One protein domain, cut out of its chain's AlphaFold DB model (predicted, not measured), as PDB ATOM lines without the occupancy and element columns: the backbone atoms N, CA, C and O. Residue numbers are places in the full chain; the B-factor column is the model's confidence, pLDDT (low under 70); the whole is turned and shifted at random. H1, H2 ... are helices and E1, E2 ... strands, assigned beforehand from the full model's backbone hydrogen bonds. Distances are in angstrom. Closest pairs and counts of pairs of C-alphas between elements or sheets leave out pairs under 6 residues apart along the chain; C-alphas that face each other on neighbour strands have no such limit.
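Overview. This is residues 234 to 302 of the 764 residues of an uncharacterized protein of Mesorhizobium sp. Pch-S (UniProt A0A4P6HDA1). With little regular structure, this is a small antiparallel sheet, E1 - E2 - E3, among long loops, which short helices H1 and H2 only graze. The 69 printed residues run H1, E1, E2, E3, H2, mixed in class, with 23 in named elements. The strands form a meander, each the antiparallel neighbour of the one before. The whole is compact, with a radius of gyration of the C-alphas of 11.7 A, spanning 31 by 24 by 16 A.

Along the chain. Find C-alpha 234 at (-5.366, 30.345, 35.652), where H1, residues 234 to 238, begins. Next come E1, 249 to 252, E2, 265 to 270 and 15.5 A long, E3, 289 to 292, and H2, 299 to 302, ending at (4.999, 34.952, 29.558).

Arrangement. Within hydrogen-bond range, hairpin E1 and E2 has N 250 and O 267, 2.9 A; hairpin E2 and E3 has N 270 and O 289, 2.7 A. H1 and H2 are apart. H1's O i to N i+4 pair is within range; H2 is too short for one.

Size, cuts and confidence. The printed part has no cut. Links E1 to E2 and E2 to E3 are long. Confidence is under 70 at 30 residues, among them 234 to 244.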
ATOM      1  N   ALA A 234      -4.168  30.609  34.864       45.19
ATOM      2  CA  ALA A 234      -5.366  30.345  35.652       45.19
ATOM      3  C   ALA A 234      -5.143  29.504  36.931       45.19
ATOM      4  O   ALA A 234      -5.906  29.691  37.869       45.19
ATOM      5  N   LEU A 235      -4.130  28.630  37.008       48.94
ATOM      6  CA  LEU A 235      -3.808  27.828  38.203       48.94
ATOM      7  C   LEU A 235      -3.049  28.647  39.260       48.94
ATOM      8  O   LEU A 235      -3.437  28.628  40.419       48.94
ATOM      9  N   ALA A 236      -2.086  29.486  38.855       49.03
ATOM     10  CA  ALA A 236      -1.450  30.446  39.770       49.03
ATOM     11  C   ALA A 236      -2.441  31.509  40.304       49.03
ATOM     12  O   ALA A 236      -2.314  31.972  41.433       49.03
ATOM     13  N   ILE A 237      -3.462  31.873  39.508       51.91
ATOM     14  CA  ILE A 237      -4.588  32.724  39.942       51.91
ATOM     15  C   ILE A 237      -5.555  31.964  40.872       51.91
ATOM     16  O   ILE A 237      -6.207  32.588  41.707       51.91
ATOM     17  N   ALA A 238      -5.672  30.638  40.738       49.62
ATOM     18  CA  ALA A 238      -6.575  29.814  41.541       49.62
ATOM     19  C   ALA A 238      -6.010  29.446  42.927       49.62
ATOM     20  O   ALA A 238      -6.804  29.196  43.828       49.62
ATOM     21  N   ASP A 239      -4.687  29.481  43.118       48.94
ATOM     22  CA  ASP A 239      -4.011  29.110  44.377       48.94
ATOM     23  C   ASP A 239      -4.026  30.195  45.475       48.94
ATOM     24  O   ASP A 239      -3.490  29.986  46.562       48.94
ATOM     25  N   ASN A 240      -4.681  31.345  45.258       52.47
ATOM     26  CA  ASN A 240      -4.954  32.294  46.347       52.47
ATOM     27  C   ASN A 240      -6.401  32.833  46.341       52.47
ATOM     28  O   ASN A 240      -6.620  34.031  46.135       52.47
ATOM     29  N   PRO A 241      -7.415  31.977  46.569       47.81
ATOM     30  CA  PRO A 241      -8.821  32.354  46.460       47.81
ATOM     31  C   PRO A 241      -9.383  33.078  47.705       47.81
ATOM     32  O   PRO A 241     -10.591  33.032  47.919       47.81
ATOM     33  N   GLY A 242      -8.569  33.738  48.544       53.56
ATOM     34  CA  GLY A 242      -9.077  34.247  49.833       53.56
ATOM     35  C   GLY A 242      -8.406  35.456  50.490       53.56
ATOM     36  O   GLY A 242      -8.898  35.903  51.525       53.56
ATOM     37  N   ALA A 243      -7.323  36.022  49.948       54.97
ATOM     38  CA  ALA A 243      -6.698  37.198  50.558       54.97
ATOM     39  C   ALA A 243      -7.493  38.479  50.230       54.97
ATOM     40  O   ALA A 243      -7.319  39.087  49.176       54.97
ATOM     41  N   SER A 244      -8.387  38.883  51.138       61.25
ATOM     42  CA  SER A 244      -8.959  40.232  51.166       61.25
ATOM     43  C   SER A 244      -8.229  41.074  52.223       61.25
ATOM     44  O   SER A 244      -8.181  40.650  53.381       61.25
ATOM     45  N   PRO A 245      -7.692  42.258  51.876       72.88
ATOM     46  CA  PRO A 245      -7.681  42.864  50.544       72.88
ATOM     47  C   PRO A 245      -6.656  42.222  49.591       72.88
ATOM     48  O   PRO A 245      -5.646  41.673  50.020       72.88
ATOM     49  N   ASP A 246      -6.909  42.378  48.287       75.62
ATOM     50  CA  ASP A 246      -5.980  42.042  47.196       75.62
ATOM     51  C   ASP A 246      -4.560  42.595  47.492       75.62
ATOM     52  O   ASP A 246      -4.451  43.821  47.663       75.62
ATOM     53  N   PRO A 247      -3.494  41.760  47.536       80.31
ATOM     54  CA  PRO A 247      -2.145  42.193  47.921       80.31
ATOM     55  C   PRO A 247      -1.545  43.199  46.926       80.31
ATOM     56  O   PRO A 247      -1.900  43.220  45.756       80.31
ATOM     57  N   GLU A 248      -0.597  44.040  47.356       85.62
ATOM     58  CA  GLU A 248       0.082  44.969  46.425       85.62
ATOM     59  C   GLU A 248       0.929  44.216  45.381       85.62
ATOM     60  O   GLU A 248       1.098  44.695  44.258       85.62
ATOM     61  N   TYR A 249       1.420  43.020  45.729       83.06
ATOM     62  CA  TYR A 249       2.275  42.193  44.883       83.06
ATOM     63  C   TYR A 249       1.821  40.731  44.819       83.06
ATOM     64  O   TYR A 249       1.362  40.178  45.817       83.06
ATOM     65  N   TYR A 250       2.024  40.107  43.657       77.44
ATOM     66  CA  TYR A 250       1.917  38.663  43.438       77.44
ATOM     67  C   TYR A 250       3.236  38.130  42.883       77.44
ATOM     68  O   TYR A 250       3.612  38.475  41.765       77.44
ATOM     69  N   ASP A 251       3.915  37.270  43.634       75.69
ATOM     70  CA  ASP A 251       5.120  36.585  43.172       75.69
ATOM     71  C   ASP A 251       4.745  35.215  42.612       75.69
ATOM     72  O   ASP A 251       4.331  34.313  43.341       75.69
ATOM     73  N   VAL A 252       4.871  35.058  41.296       72.56
ATOM     74  CA  VAL A 252       4.718  33.765  40.630       72.56
ATOM     75  C   VAL A 252       6.106  33.164  40.515       72.56
ATOM     76  O   VAL A 252       6.949  33.726  39.823       72.56
ATOM     77  N   ALA A 253       6.357  32.047  41.198       63.91
ATOM     78  CA  ALA A 253       7.677  31.419  41.205       63.91
ATOM     79  C   ALA A 253       8.051  30.821  39.835       63.91
ATOM     80  O   ALA A 253       9.214  30.885  39.445       63.91
ATOM     81  N   TYR A 254       7.064  30.295  39.094       62.56
ATOM     82  CA  TYR A 254       7.257  29.627  37.803       62.56
ATOM     83  C   TYR A 254       6.020  29.779  36.909       62.56
ATOM     84  O   TYR A 254       4.894  29.633  37.391       62.56
ATOM     85  N   TYR A 255       6.224  30.039  35.614       62.44
ATOM     86  CA  TYR A 255       5.150  30.064  34.606       62.44
ATOM     87  C   TYR A 255       4.982  28.758  33.829       62.44
ATOM     88  O   TYR A 255       3.963  28.562  33.162       62.44
ATOM     89  N   ASP A 256       5.974  27.878  33.888       57.50
ATOM     90  CA  ASP A 256       5.982  26.613  33.170       57.50
ATOM     91  C   ASP A 256       5.837  25.423  34.131       57.50
ATOM     92  O   ASP A 256       6.223  25.470  35.297       57.50
ATOM     93  N   ALA A 257       5.285  24.323  33.616       54.41
ATOM     94  CA  ALA A 257       5.100  23.082  34.368       54.41
ATOM     95  C   ALA A 257       6.422  22.331  34.631       54.41
ATOM     96  O   ALA A 257       6.423  21.303  35.304       54.41
ATOM     97  N   THR A 258       7.536  22.818  34.082       54.88
ATOM     98  CA  THR A 258       8.875  22.247  34.259       54.88
ATOM     99  C   THR A 258       9.683  22.954  35.350       54.88
ATOM    100  O   THR A 258      10.823  22.569  35.598       54.88
ATOM    101  N   TYR A 259       9.086  23.944  36.024       62.53
ATOM    102  CA  TYR A 259       9.681  24.732  37.100       62.53
ATOM    103  C   TYR A 259      11.052  25.322  36.728       62.53
ATOM    104  O   TYR A 259      11.984  25.292  37.538       62.53
ATOM    105  N   GLN A 260      11.210  25.846  35.501       62.22
ATOM    106  CA  GLN A 260      12.501  26.411  35.101       62.22
ATOM    107  C   GLN A 260      12.859  27.646  35.946       62.22
ATOM    108  O   GLN A 260      12.085  28.605  36.001       62.22
ATOM    109  N   PRO A 261      14.044  27.680  36.585       58.72
ATOM    110  CA  PRO A 261      14.502  28.858  37.314       58.72
ATOM    111  C   PRO A 261      14.467  30.119  36.440       58.72
ATOM    112  O   PRO A 261      15.021  30.141  35.345       58.72
ATOM    113  N   GLY A 262      13.814  31.176  36.933       64.12
ATOM    114  CA  GLY A 262      13.660  32.442  36.205       64.12
ATOM    115  C   GLY A 262      12.440  32.518  35.283       64.12
ATOM    116  O   GLY A 262      12.235  33.563  34.667       64.12
ATOM    117  N   SER A 263      11.605  31.471  35.211       68.50
ATOM    118  CA  SER A 263      10.317  31.550  34.514       68.50
ATOM    119  C   SER A 263       9.197  32.164  35.330       68.50
ATOM    120  O   SER A 263       8.127  32.379  34.794       68.50
ATOM    121  N   GLY A 264       9.419  32.479  36.601       74.06
ATOM    122  CA  GLY A 264       8.503  33.275  37.406       74.06
ATOM    123  C   GLY A 264       8.525  34.770  37.082       74.06
ATOM    124  O   GLY A 264       9.432  35.271  36.419       74.06
ATOM    125  N   ALA A 265       7.547  35.512  37.600       78.38
ATOM    126  CA  ALA A 265       7.591  36.972  37.610       78.38
ATOM    127  C   ALA A 265       6.881  37.547  38.838       78.38
ATOM    128  O   ALA A 265       5.914  36.979  39.350       78.38
ATOM    129  N   ARG A 266       7.342  38.723  39.269       81.94
ATOM    130  CA  ARG A 266       6.662  39.553  40.263       81.94
ATOM    131  C   ARG A 266       5.662  40.463  39.568       81.94
ATOM    132  O   ARG A 266       6.011  41.170  38.625       81.94
ATOM    133  N   TYR A 267       4.429  40.464  40.046       81.94
ATOM    134  CA  TYR A 267       3.339  41.292  39.554       81.94
ATOM    135  C   TYR A 267       2.975  42.345  40.581       81.94
ATOM    136  O   TYR A 267       2.921  42.047  41.770       81.94
ATOM    137  N   ARG A 268       2.656  43.554  40.128       86.31
ATOM    138  CA  ARG A 268       2.176  44.640  40.982       86.31
ATOM    139  C   ARG A 268       0.745  45.000  40.649       86.31
ATOM    140  O   ARG A 268       0.354  45.011  39.477       86.31
ATOM    141  N   LYS A 269      -0.020  45.309  41.690       85.69
ATOM    142  CA  LYS A 269      -1.403  45.759  41.615       85.69
ATOM    143  C   LYS A 269      -1.521  47.039  40.786       85.69
ATOM    144  O   LYS A 269      -0.687  47.943  40.850       85.69
ATOM    145  N   ARG A 270      -2.573  47.123  39.980       83.81
ATOM    146  CA  ARG A 270      -2.901  48.248  39.101       83.81
ATOM    147  C   ARG A 270      -4.343  48.673  39.355       83.81
ATOM    148  O   ARG A 270      -5.233  47.841  39.515       83.81
ATOM    149  N   ALA A 271      -4.558  49.986  39.391       74.44
ATOM    150  CA  ALA A 271      -5.853  50.586  39.716       74.44
ATOM    151  C   ALA A 271      -6.920  50.385  38.622       74.44
ATOM    152  O   ALA A 271      -8.112  50.492  38.889       74.44
ATOM    153  N   SER A 272      -6.506  50.080  37.392       71.88
ATOM    154  CA  SER A 272      -7.378  49.864  36.235       71.88
ATOM    155  C   SER A 272      -6.817  48.760  35.345       71.88
ATOM    156  O   SER A 272      -5.656  48.383  35.506       71.88
ATOM    157  N   THR A 273      -7.621  48.272  34.390       76.00
ATOM    158  CA  THR A 273      -7.173  47.328  33.357       76.00
ATOM    159  C   THR A 273      -5.925  47.884  32.674       76.00
ATOM    160  O   THR A 273      -6.024  48.884  31.957       76.00
ATOM    161  N   PRO A 274      -4.744  47.285  32.879       62.25
ATOM    162  CA  PRO A 274      -3.564  47.657  32.133       62.25
ATOM    163  C   PRO A 274      -3.845  47.147  30.727       62.25
ATOM    164  O   PRO A 274      -4.117  45.962  30.550       62.25
ATOM    165  N   GLY A 275      -3.863  48.019  29.724       66.81
ATOM    166  CA  GLY A 275      -4.062  47.625  28.324       66.81
ATOM    167  C   GLY A 275      -2.897  46.802  27.759       66.81
ATOM    168  O   GLY A 275      -2.569  46.942  26.586       66.81
ATOM    169  N   THR A 276      -2.219  46.009  28.589       68.81
ATOM    170  CA  THR A 276      -0.986  45.299  28.289       68.81
ATOM    171  C   THR A 276      -1.202  43.784  28.428       68.81
ATOM    172  O   THR A 276      -1.862  43.322  29.361       68.81
ATOM    173  N   PRO A 277      -0.667  42.968  27.505       67.81
ATOM    174  CA  PRO A 277      -0.886  41.518  27.478       67.81
ATOM    175  C   PRO A 277      -0.310  40.755  28.681       67.81
ATOM    176  O   PRO A 277      -0.718  39.626  28.946       67.81
ATOM    177  N   ASP A 278       0.591  41.364  29.451       73.44
ATOM    178  CA  ASP A 278       1.110  40.807  30.702       73.44
ATOM    179  C   ASP A 278       0.139  40.955  31.883       73.44
ATOM    180  O   ASP A 278       0.399  40.410  32.957       73.44
ATOM    181  N   ALA A 279      -1.003  41.631  31.709       76.75
ATOM    182  CA  ALA A 279      -1.910  41.932  32.806       76.75
ATOM    183  C   ALA A 279      -3.003  40.885  33.049       76.75
ATOM    184  O   ALA A 279      -3.632  40.399  32.102       76.75
ATOM    185  N   PHE A 280      -3.234  40.519  34.311       76.62
ATOM    186  CA  PHE A 280      -4.308  39.609  34.717       76.62
ATOM    187  C   PHE A 280      -5.209  40.239  35.771       76.62
ATOM    188  O   PHE A 280      -4.808  41.150  36.490       76.62
ATOM    189  N   ARG A 281      -6.437  39.726  35.863       79.62
ATOM    190  CA  ARG A 281      -7.397  40.109  36.897       79.62
ATOM    191  C   ARG A 281      -7.486  39.000  37.931       79.62
ATOM    192  O   ARG A 281      -7.782  37.861  37.559       79.62
ATOM    193  N   ASN A 282      -7.265  39.323  39.201       73.50
ATOM    194  CA  ASN A 282      -7.521  38.366  40.271       73.50
ATOM    195  C   ASN A 282      -9.035  38.124  40.369       73.50
ATOM    196  O   ASN A 282      -9.800  39.071  40.553       73.50
ATOM    197  N   ARG A 283      -9.475  36.870  40.220       68.69
ATOM    198  CA  ARG A 283     -10.898  36.502  40.324       68.69
ATOM    199  C   ARG A 283     -11.340  36.212  41.764       68.69
ATOM    200  O   ARG A 283     -12.539  36.245  42.010       68.69
ATOM    201  N   GLY A 284     -10.408  35.950  42.686       63.78
ATOM    202  CA  GLY A 284     -10.694  35.570  44.078       63.78
ATOM    203  C   GLY A 284     -10.848  36.729  45.076       63.78
ATOM    204  O   GLY A 284     -11.135  36.472  46.238       63.78
ATOM    205  N   GLY A 285     -10.658  37.988  44.652       62.88
ATOM    206  CA  GLY A 285     -10.677  39.182  45.518       62.88
ATOM    207  C   GLY A 285     -11.576  40.320  45.006       62.88
ATOM    208  O   GLY A 285     -12.598  40.080  44.367       62.88
ATOM    209  N   THR A 286     -11.182  41.585  45.228       67.50
ATOM    210  CA  THR A 286     -11.932  42.794  44.784       67.50
ATOM    211  C   THR A 286     -11.955  42.993  43.259       67.50
ATOM    212  O   THR A 286     -12.505  43.970  42.749       67.50
ATOM    213  N   GLY A 287     -11.365  42.064  42.503       73.56
ATOM    214  CA  GLY A 287     -11.262  42.139  41.053       73.56
ATOM    215  C   GLY A 287     -10.145  43.065  40.579       73.56
ATOM    216  O   GLY A 287     -10.261  43.584  39.465       73.56
ATOM    217  N   SER A 288      -9.106  43.282  41.395       84.00
ATOM    218  CA  SER A 288      -7.951  44.113  41.037       84.00
ATOM    219  C   SER A 288      -7.174  43.535  39.856       84.00
ATOM    220  O   SER A 288      -7.125  42.316  39.646       84.00
ATOM    221  N   TRP A 289      -6.536  44.425  39.100       84.25
ATOM    222  CA  TRP A 289      -5.637  44.052  38.018       84.25
ATOM    223  C   TRP A 289      -4.190  44.023  38.483       84.25
ATOM    224  O   TRP A 289      -3.804  44.764  39.380       84.25
ATOM    225  N   TYR A 290      -3.384  43.198  37.830       82.12
ATOM    226  CA  TYR A 290      -1.964  43.026  38.095       82.12
ATOM    227  C   TYR A 290      -1.200  43.003  36.780       82.12
ATOM    228  O   TYR A 290      -1.708  42.449  35.812       82.12
ATOM    229  N   SER A 291       0.006  43.566  36.738       82.94
ATOM    230  CA  SER A 291       0.931  43.472  35.594       82.94
ATOM    231  C   SER A 291       2.344  43.159  36.085       82.94
ATOM    232  O   SER A 291       2.629  43.394  37.259       82.94
ATOM    233  N   ILE A 292       3.225  42.672  35.208       81.94
ATOM    234  CA  ILE A 292       4.621  42.388  35.574       81.94
ATOM    235  C   ILE A 292       5.274  43.682  36.087       81.94
ATOM    236  O   ILE A 292       5.129  44.740  35.466       81.94
ATOM    237  N   ASP A 293       5.960  43.604  37.228       82.19
ATOM    238  CA  ASP A 293       6.613  44.728  37.914       82.19
ATOM    239  C   ASP A 293       8.136  44.666  37.781       82.19
ATOM    240  O   ASP A 293       8.886  44.728  38.751       82.19
ATOM    241  N   THR A 294       8.594  44.520  36.543       78.81
ATOM    242  CA  THR A 294       9.997  44.695  36.164       78.81
ATOM    243  C   THR A 294      10.074  45.482  34.861       78.81
ATOM    244  O   THR A 294       9.198  45.377  33.995       78.81
ATOM    245  N   ALA A 295      11.122  46.298  34.745       72.19
ATOM    246  CA  ALA A 295      11.442  47.029  33.526       72.19
ATOM    247  C   ALA A 295      11.920  46.083  32.413       72.19
ATOM    248  O   ALA A 295      11.596  46.291  31.246       72.19
ATOM    249  N   GLU A 296      12.632  45.016  32.782       77.38
ATOM    250  CA  GLU A 296      13.096  43.972  31.873       77.38
ATOM    251  C   GLU A 296      12.129  42.793  31.929       77.38
ATOM    252  O   GLU A 296      12.002  42.142  32.967       77.38
ATOM    253  N   LYS A 297      11.437  42.518  30.821       81.31
ATOM    254  CA  LYS A 297      10.573  41.340  30.701       81.31
ATOM    255  C   LYS A 297      11.191  40.352  29.715       81.31
ATOM    256  O   LYS A 297      11.587  40.747  28.617       81.31
ATOM    257  N   THR A 298      11.238  39.080  30.092       86.94
ATOM    258  CA  THR A 298      11.751  37.982  29.259       86.94
ATOM    259  C   THR A 298      10.598  37.132  28.717       86.94
ATOM    260  O   THR A 298       9.513  37.145  29.303       86.94
ATOM    261  N   PRO A 299      10.788  36.360  27.630       86.44
ATOM    262  CA  PRO A 299       9.764  35.435  27.130       86.44
ATOM    263  C   PRO A 299       9.260  34.431  28.181       86.44
ATOM    264  O   PRO A 299       8.077  34.091  28.196       86.44
ATOM    265  N   GLN A 300      10.125  33.994  29.100       82.69
ATOM    266  CA  GLN A 300       9.787  33.040  30.159       82.69
ATOM    267  C   GLN A 300       8.731  33.585  31.121       82.69
ATOM    268  O   GLN A 300       7.838  32.845  31.523       82.69
ATOM    269  N   MET A 301       8.749  34.893  31.399       80.19
ATOM    270  CA  MET A 301       7.726  35.559  32.221       80.19
ATOM    271  C   MET A 301       6.331  35.554  31.571       80.19
ATOM    272  O   MET A 301       5.347  35.950  32.193       80.19
ATOM    273  N   PHE A 302       6.239  35.131  30.308       77.94
ATOM    274  CA  PHE A 302       4.999  34.952  29.558       77.94
ATOM    275  C   PHE A 302       4.706  33.469  29.256       77.94
ATOM    276  O   PHE A 302       3.808  33.173  28.468       77.94
TER     277      PHE A 302